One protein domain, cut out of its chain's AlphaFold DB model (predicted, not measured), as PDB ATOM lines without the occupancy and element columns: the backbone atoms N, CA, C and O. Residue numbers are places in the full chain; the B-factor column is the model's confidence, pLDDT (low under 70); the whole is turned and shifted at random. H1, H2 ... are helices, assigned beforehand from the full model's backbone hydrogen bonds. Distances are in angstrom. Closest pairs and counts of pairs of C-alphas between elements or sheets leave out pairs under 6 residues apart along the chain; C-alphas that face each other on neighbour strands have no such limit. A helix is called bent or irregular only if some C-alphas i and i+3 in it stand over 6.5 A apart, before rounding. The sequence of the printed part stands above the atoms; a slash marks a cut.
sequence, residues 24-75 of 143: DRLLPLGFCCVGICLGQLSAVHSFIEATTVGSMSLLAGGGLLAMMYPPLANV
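AT A GLANCE: This is residues 24 to 75 of the 143 residues of the protein "Arsenical-resistance protein" of Phytophthora palmivora var. palmivora (UniProt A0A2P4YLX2). Three helices follow one another round a flat, open C: H1 makes one long arm, the shorter H2 makes the back, and H3 makes the other long arm, which runs back from H2 with the middle of the C left empty. H1 and H2 make one corner and H2 and H3 the other, and the two arms have no contact with each other. The printed part has 52 residues with three named helices in the order H1, H2, H3 and no named strand, and its class is all helix. It is loose, with a radius of gyration of the C-alphas of 14.2 A, and its C-alphas span 40 by 34 by 10 A.

IN THESE COORDINATES: H1 takes residues 24 to 39, from C-alpha 24 at (-1.770, 27.565, 100.434) to C-alpha 39 at (21.177, 26.989, 98.165), a length of 23.1 A. It is only just irregular: C-alphas 25 and 28 are 6.9 A apart, against about 5 A in a regular helix, and its line is a rough one. H2 takes residues 42 to 50 and measures 12.5 A from first to last C-alpha. In the stretch after it, residues 52 to 53 form a short antiparallel pairing with residues 56 to 57. H3 takes residues 58 to 72 and is 20.5 A long, ending with C-alpha 72 at (6.165, 14.801, 120.893). It is neither bent nor irregular, but only just: C-alphas 67 and 70 are 6.3 A apart.

HOW THE PARTS SIT: H1 and H2 are close but not clearly touching, and their closest C-alphas, those of Leu 38 and Val 44, are 6.7 A apart. Their lines are about perpendicular, at 82 degrees. H2 and H3 are also close but not clearly touching, with the closest C-alphas, those of Ile 48 and Leu 59, 7.6 A apart. Their lines are about perpendicular, at 76 degrees. H1 and H3 are apart, with no C-alpha of the one within 8 A of the other. In H2 every O i to N i+4 pair is within hydrogen-bond range; in H1 10 of 12 such pairs are, and in H3 9 of 11.

THE WHOLE: The outline is flat, and the two C-alphas farthest apart, those of Ser 42 and Val 75, are 41.1 A from each other. Residues 24 to 38, 40 to 47 and 61 to 75 stand free. The printed part has no cut. The link from H1 to H2 is tight, with 2 residues, and the link from H2 to H3 is short, with 7. The mean pLDDT of the printed part is 79.9, and residue 55, residues 71 to 72 and residues 74 to 75 are under 70.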
ATOM      1  N   ASP A  24      -2.000  28.845  99.753       74.75
ATOM      2  CA  ASP A  24      -1.770  27.565 100.434       74.75
ATOM      3  C   ASP A  24      -1.258  26.503  99.453       74.75
ATOM      4  O   ASP A  24      -0.351  25.726  99.738       74.75
ATOM      5  N   ARG A  25      -1.781  26.538  98.224       77.56
ATOM      6  CA  ARG A  25      -1.377  25.626  97.149       77.56
ATOM      7  C   ARG A  25      -0.021  25.984  96.527       77.56
ATOM      8  O   ARG A  25       0.683  25.091  96.060       77.56
ATOM      9  N   LEU A  26       0.343  27.268  96.494       82.75
ATOM     10  CA  LEU A  26       1.608  27.754  95.929       82.75
ATOM     11  C   LEU A  26       2.728  27.850  96.979       82.75
ATOM     12  O   LEU A  26       3.895  27.881  96.597       82.75
ATOM     13  N   LEU A  27       2.411  27.831  98.280       83.50
ATOM     14  CA  LEU A  27       3.396  27.889  99.370       83.50
ATOM     15  C   LEU A  27       4.484  26.803  99.282       83.50
ATOM     16  O   LEU A  27       5.663  27.151  99.383       83.50
ATOM     17  N   PRO A  28       4.153  25.509  99.062       85.25
ATOM     18  CA  PRO A  28       5.158  24.449  99.024       85.25
ATOM     19  C   PRO A  28       6.093  24.617  97.826       85.25
ATOM     20  O   PRO A  28       7.303  24.432  97.942       85.25
ATOM     21  N   LEU A  29       5.533  25.020  96.679       88.56
ATOM     22  CA  LEU A  29       6.298  25.284  95.465       88.56
ATOM     23  C   LEU A  29       7.228  26.487  95.666       88.56
ATOM     24  O   LEU A  29       8.408  26.413  95.339       88.56
ATOM     25  N   GLY A  30       6.716  27.567  96.260       87.56
ATOM     26  CA  GLY A  30       7.484  28.766  96.579       87.56
ATOM     27  C   GLY A  30       8.644  28.472  97.525       87.56
ATOM     28  O   GLY A  30       9.771  28.855  97.230       87.56
ATOM     29  N   PHE A  31       8.405  27.734  98.613       87.94
ATOM     30  CA  PHE A  31       9.462  27.362  99.557       87.94
ATOM     31  C   PHE A  31      10.514  26.449  98.917       87.94
ATOM     32  O   PHE A  31      11.707  26.635  99.144       87.94
ATOM     33  N   CYS A  32      10.097  25.509  98.065       88.81
ATOM     34  CA  CYS A  32      11.020  24.631  97.350       88.81
ATOM     35  C   CYS A  32      11.897  25.426  96.369       88.81
ATOM     36  O   CYS A  32      13.122  25.332  96.413       88.81
ATOM     37  N   CYS A  33      11.297  26.287  95.539       89.12
ATOM     38  CA  CYS A  33      12.031  27.125  94.591       89.12
ATOM     39  C   CYS A  33      12.963  28.120  95.294       89.12
ATOM     40  O   CYS A  33      14.122  28.250  94.909       89.12
ATOM     41  N   VAL A  34      12.483  28.801  96.338       90.38
ATOM     42  CA  VAL A  34      13.284  29.751  97.121       90.38
ATOM     43  C   VAL A  34      14.421  29.033  97.845       90.38
ATOM     44  O   VAL A  34      15.550  29.510  97.798       90.38
ATOM     45  N   GLY A  35      14.164  27.867  98.442       84.56
ATOM     46  CA  GLY A  35      15.183  27.052  99.102       84.56
ATOM     47  C   GLY A  35      16.277  26.576  98.145       84.56
ATOM     48  O   GLY A  35      17.459  26.699  98.458       84.56
ATOM     49  N   ILE A  36      15.905  26.105  96.949       88.44
ATOM     50  CA  ILE A  36      16.866  25.677  95.921       88.44
ATOM     51  C   ILE A  36      17.677  26.873  95.411       88.44
ATOM     52  O   ILE A  36      18.900  26.790  95.345       88.44
ATOM     53  N   CYS A  37      17.023  27.997  95.096       88.19
ATOM     54  CA  CYS A  37      17.701  29.211  94.643       88.19
ATOM     55  C   CYS A  37      18.677  29.743  95.698       88.19
ATOM     56  O   CYS A  37      19.825  30.019  95.369       88.19
ATOM     57  N   LEU A  38      18.260  29.831  96.966       83.00
ATOM     58  CA  LEU A  38      19.123  30.246  98.077       83.00
ATOM     59  C   LEU A  38      20.308  29.293  98.268       83.00
ATOM     60  O   LEU A  38      21.414  29.754  98.529       83.00
ATOM     61  N   GLY A  39      20.109  27.987  98.078       81.19
ATOM     62  CA  GLY A  39      21.177  26.989  98.165       81.19
ATOM     63  C   GLY A  39      22.261  27.117  97.087       81.19
ATOM     64  O   GLY A  39      23.367  26.626  97.290       81.19
ATOM     65  N   GLN A  40      21.981  27.789  95.965       82.56
ATOM     66  CA  GLN A  40      22.963  28.043  94.902       82.56
ATOM     67  C   GLN A  40      23.824  29.294  95.161       82.56
ATOM     68  O   GLN A  40      24.825  29.501  94.476       82.56
ATOM     69  N   LEU A  41      23.462  30.144  96.131       87.50
ATOM     70  CA  LEU A  41      24.253  31.328  96.469       87.50
ATOM     71  C   LEU A  41      25.444  30.939  97.356       87.50
ATOM     72  O   LEU A  41      25.279  30.406  98.453       87.50
ATOM     73  N   SER A  42      26.655  31.309  96.936       75.50
ATOM     74  CA  SER A  42      27.893  31.069  97.695       75.50
ATOM     75  C   SER A  42      27.881  31.707  99.089       75.50
ATOM     76  O   SER A  42      28.403  31.125 100.035       75.50
ATOM     77  N   ALA A  43      27.214  32.855  99.244       78.00
ATOM     78  CA  ALA A  43      27.047  33.530 100.530       78.00
ATOM     79  C   ALA A  43      26.274  32.683 101.560       78.00
ATOM     80  O   ALA A  43      26.560  32.747 102.755       78.00
ATOM     81  N   VAL A  44      25.319  31.866 101.103       75.19
ATOM     82  CA  VAL A  44      24.558  30.957 101.970       75.19
ATOM     83  C   VAL A  44      25.436  29.785 102.398       75.19
ATOM     84  O   VAL A  44      25.393  29.389 103.561       75.19
ATOM     85  N   HIS A  45      26.301  29.294 101.507       75.88
ATOM     86  CA  HIS A  45      27.275  28.259 101.844       75.88
ATOM     87  C   HIS A  45      28.221  28.720 102.959       75.88
ATOM     88  O   HIS A  45      28.350  28.028 103.962       75.88
ATOM     89  N   SER A  46      28.774  29.935 102.857       75.25
ATOM     90  CA  SER A  46      29.646  30.512 103.891       75.25
ATOM     91  C   SER A  46      28.937  30.692 105.239       75.25
ATOM     92  O   SER A  46      29.547  30.517 106.292       75.25
ATOM     93  N   PHE A  47      27.644  31.026 105.228       78.75
ATOM     94  CA  PHE A  47      26.848  31.173 106.448       78.75
ATOM     95  C   PHE A  47      26.551  29.820 107.112       78.75
ATOM     96  O   PHE A  47      26.589  29.698 108.338       78.75
ATOM     97  N   ILE A  48      26.295  28.784 106.309       76.50
ATOM     98  CA  ILE A  48      26.136  27.404 106.788       76.50
ATOM     99  C   ILE A  48      27.460  26.897 107.360       76.50
ATOM    100  O   ILE A  48      27.471  26.332 108.448       76.50
ATOM    101  N   GLU A  49      28.582  27.153 106.692       75.12
ATOM    102  CA  GLU A  49      29.917  26.770 107.162       75.12
ATOM    103  C   GLU A  49      30.269  27.461 108.488       75.12
ATOM    104  O   GLU A  49      30.707  26.806 109.429       75.12
ATOM    105  N   ALA A  50      29.957  28.756 108.625       77.81
ATOM    106  CA  ALA A  50      30.134  29.499 109.876       77.81
ATOM    107  C   ALA A  50      29.234  28.997 111.025       77.81
ATOM    108  O   ALA A  50      29.560  29.184 112.195       77.81
ATOM    109  N   THR A  51      28.105  28.359 110.702       75.50
ATOM    110  CA  THR A  51      27.174  27.741 111.665       75.50
ATOM    111  C   THR A  51      27.336  26.217 111.761       75.50
ATOM    112  O   THR A  51      26.516  25.531 112.388       75.50
ATOM    113  N   THR A  52      28.404  25.677 111.169       74.56
ATOM    114  CA  THR A  52      28.768  24.261 111.211       74.56
ATOM    115  C   THR A  52      29.836  24.033 112.267       74.56
ATOM    116  O   THR A  52      30.890  24.661 112.260       74.56
ATOM    117  N   VAL A  53      29.567  23.110 113.191       74.81
ATOM    118  CA  VAL A  53      30.535  22.696 114.208       74.81
ATOM    119  C   VAL A  53      30.969  21.274 113.872       74.81
ATOM    120  O   VAL A  53      30.192  20.326 113.993       74.81
ATOM    121  N   GLY A  54      32.207  21.125 113.399       78.75
ATOM    122  CA  GLY A  54      32.742  19.844 112.939       78.75
ATOM    123  C   GLY A  54      32.063  19.373 111.652       78.75
ATOM    124  O   GLY A  54      32.414  19.830 110.571       78.75
ATOM    125  N   SER A  55      31.101  18.458 111.771       65.44
ATOM    126  CA  SER A  55      30.387  17.826 110.649       65.44
ATOM    127  C   SER A  55      28.865  18.014 110.687       65.44
ATOM    128  O   SER A  55      28.167  17.491 109.820       65.44
ATOM    129  N   MET A  56      28.333  18.748 111.673       74.81
ATOM    130  CA  MET A  56      26.892  18.944 111.853       74.81
ATOM    131  C   MET A  56      26.552  20.436 111.953       74.81
ATOM    132  O   MET A  56      27.062  21.151 112.817       74.81
ATOM    133  N   SER A  57      25.673  20.914 111.068       83.62
ATOM    134  CA  SER A  57      25.195  22.299 111.090       83.62
ATOM    135  C   SER A  57      24.102  22.476 112.139       83.62
ATOM    136  O   SER A  57      23.104  21.748 112.140       83.62
ATOM    137  N   LEU A  58      24.245  23.495 112.991       83.81
ATOM    138  CA  LEU A  58      23.242  23.827 114.010       83.81
ATOM    139  C   LEU A  58      21.869  24.111 113.386       83.81
ATOM    140  O   LEU A  58      20.845  23.766 113.969       83.81
ATOM    141  N   LEU A  59      21.843  24.670 112.173       81.06
ATOM    142  CA  LEU A  59      20.613  24.950 111.431       81.06
ATOM    143  C   LEU A  59      19.865  23.671 111.024       81.06
ATOM    144  O   LEU A  59      18.647  23.596 111.167       81.06
ATOM    145  N   ALA A  60      20.595  22.649 110.565       81.50
ATOM    146  CA  ALA A  60      20.014  21.358 110.212       81.50
ATOM    147  C   ALA A  60      19.499  20.627 111.462       81.50
ATOM    148  O   ALA A  60      18.378  20.119 111.461       81.50
ATOM    149  N   GLY A  61      20.275  20.640 112.551       82.88
ATOM    150  CA  GLY A  61      19.850  20.080 113.835       82.88
ATOM    151  C   GLY A  61      18.612  20.779 114.405       82.88
ATOM    152  O   GLY A  61      17.657  20.118 114.804       82.88
ATOM    153  N   GLY A  62      18.589  22.114 114.385       88.19
ATOM    154  CA  GLY A  62      17.459  22.916 114.855       88.19
ATOM    155  C   GLY A  62      16.199  22.734 114.007       88.19
ATOM    156  O   GLY A  62      15.111  22.595 114.560       88.19
ATOM    157  N   GLY A  63      16.339  22.660 112.679       84.62
ATOM    158  CA  GLY A  63      15.219  22.389 111.776       84.62
ATOM    159  C   GLY A  63      14.589  21.017 112.019       84.62
ATOM    160  O   GLY A  63      13.365  20.892 112.056       84.62
ATOM    161  N   LEU A  64      15.416  19.997 112.260       82.25
ATOM    162  CA  LEU A  64      14.938  18.650 112.566       82.25
ATOM    163  C   LEU A  64      14.262  18.589 113.944       82.25
ATOM    164  O   LEU A  64      13.188  18.005 114.070       82.25
ATOM    165  N   LEU A  65      14.832  19.260 114.953       85.06
ATOM    166  CA  LEU A  65      14.233  19.383 116.284       85.06
ATOM    167  C   LEU A  65      12.865  20.076 116.218       85.06
ATOM    168  O   LEU A  65      11.912  19.594 116.818       85.06
ATOM    169  N   ALA A  66      12.750  21.169 115.461       85.94
ATOM    170  CA  ALA A  66      11.500  21.907 115.301       85.94
ATOM    171  C   ALA A  66      10.411  21.092 114.587       85.94
ATOM    172  O   ALA A  66       9.240  21.261 114.901       85.94
ATOM    173  N   MET A  67      10.778  20.192 113.667       82.25
ATOM    174  CA  MET A  67       9.844  19.251 113.029       82.25
ATOM    175  C   MET A  67       9.464  18.076 113.932       82.25
ATOM    176  O   MET A  67       8.352  17.562 113.848       82.25
ATOM    177  N   MET A  68      10.372  17.655 114.811       82.19
ATOM    178  CA  MET A  68      10.136  16.562 115.751       82.19
ATOM    179  C   MET A  68       9.364  17.018 117.002       82.19
ATOM    180  O   MET A  68       8.587  16.259 117.563       82.19
ATOM    181  N   TYR A  69       9.524  18.266 117.438       83.12
ATOM    182  CA  TYR A  69       8.810  18.842 118.580       83.12
ATOM    183  C   TYR A  69       7.262  18.776 118.492       83.12
ATOM    184  O   TYR A  69       6.644  18.402 119.492       83.12
ATOM    185  N   PRO A  70       6.598  19.065 117.346       71.12
ATOM    186  CA  PRO A  70       5.138  19.011 117.239       71.12
ATOM    187  C   PRO A  70       4.510  17.636 117.534       71.12
ATOM    188  O   PRO A  70       3.508  17.608 118.253       71.12
ATOM    189  N   PRO A  71       5.056  16.496 117.057       69.44
ATOM    190  CA  PRO A  71       4.509  15.186 117.404       69.44
ATOM    191  C   PRO A  71       4.770  14.762 118.859       69.44
ATOM    192  O   PRO A  71       3.919  14.091 119.437       69.44
ATOM    193  N   LEU A  72       5.882  15.172 119.493       61.69
ATOM    194  CA  LEU A  72       6.165  14.801 120.893       61.69
ATOM    195  C   LEU A  72       5.250  15.505 121.905       61.69
ATOM    196  O   LEU A  72       4.982  14.955 122.970       61.69
ATOM    197  N   ALA A  73       4.755  16.700 121.581       73.12
ATOM    198  CA  ALA A  73       3.867  17.457 122.461       73.12
ATOM    199  C   ALA A  73       2.438  16.879 122.547       73.12
ATOM    200  O   ALA A  73       1.690  17.248 123.448       73.12
ATOM    201  N   ASN A  74       2.059  15.979 121.630       62.56
ATOM    202  CA  ASN A  74       0.695  15.451 121.501       62.56
ATOM    203  C   ASN A  74       0.543  13.962 121.873       62.56
ATOM    204  O   ASN A  74      -0.503  13.372 121.597       62.56
ATOM    205  N   VAL A  75       1.547  13.322 122.485       67.50
ATOM    206  CA  VAL A  75       1.490  11.871 122.735       67.50
ATOM    207  C   VAL A  75       0.943  11.532 124.130       67.50
ATOM    208  O   VAL A  75       1.404  12.038 125.151       67.50
TER     209      VAL A  75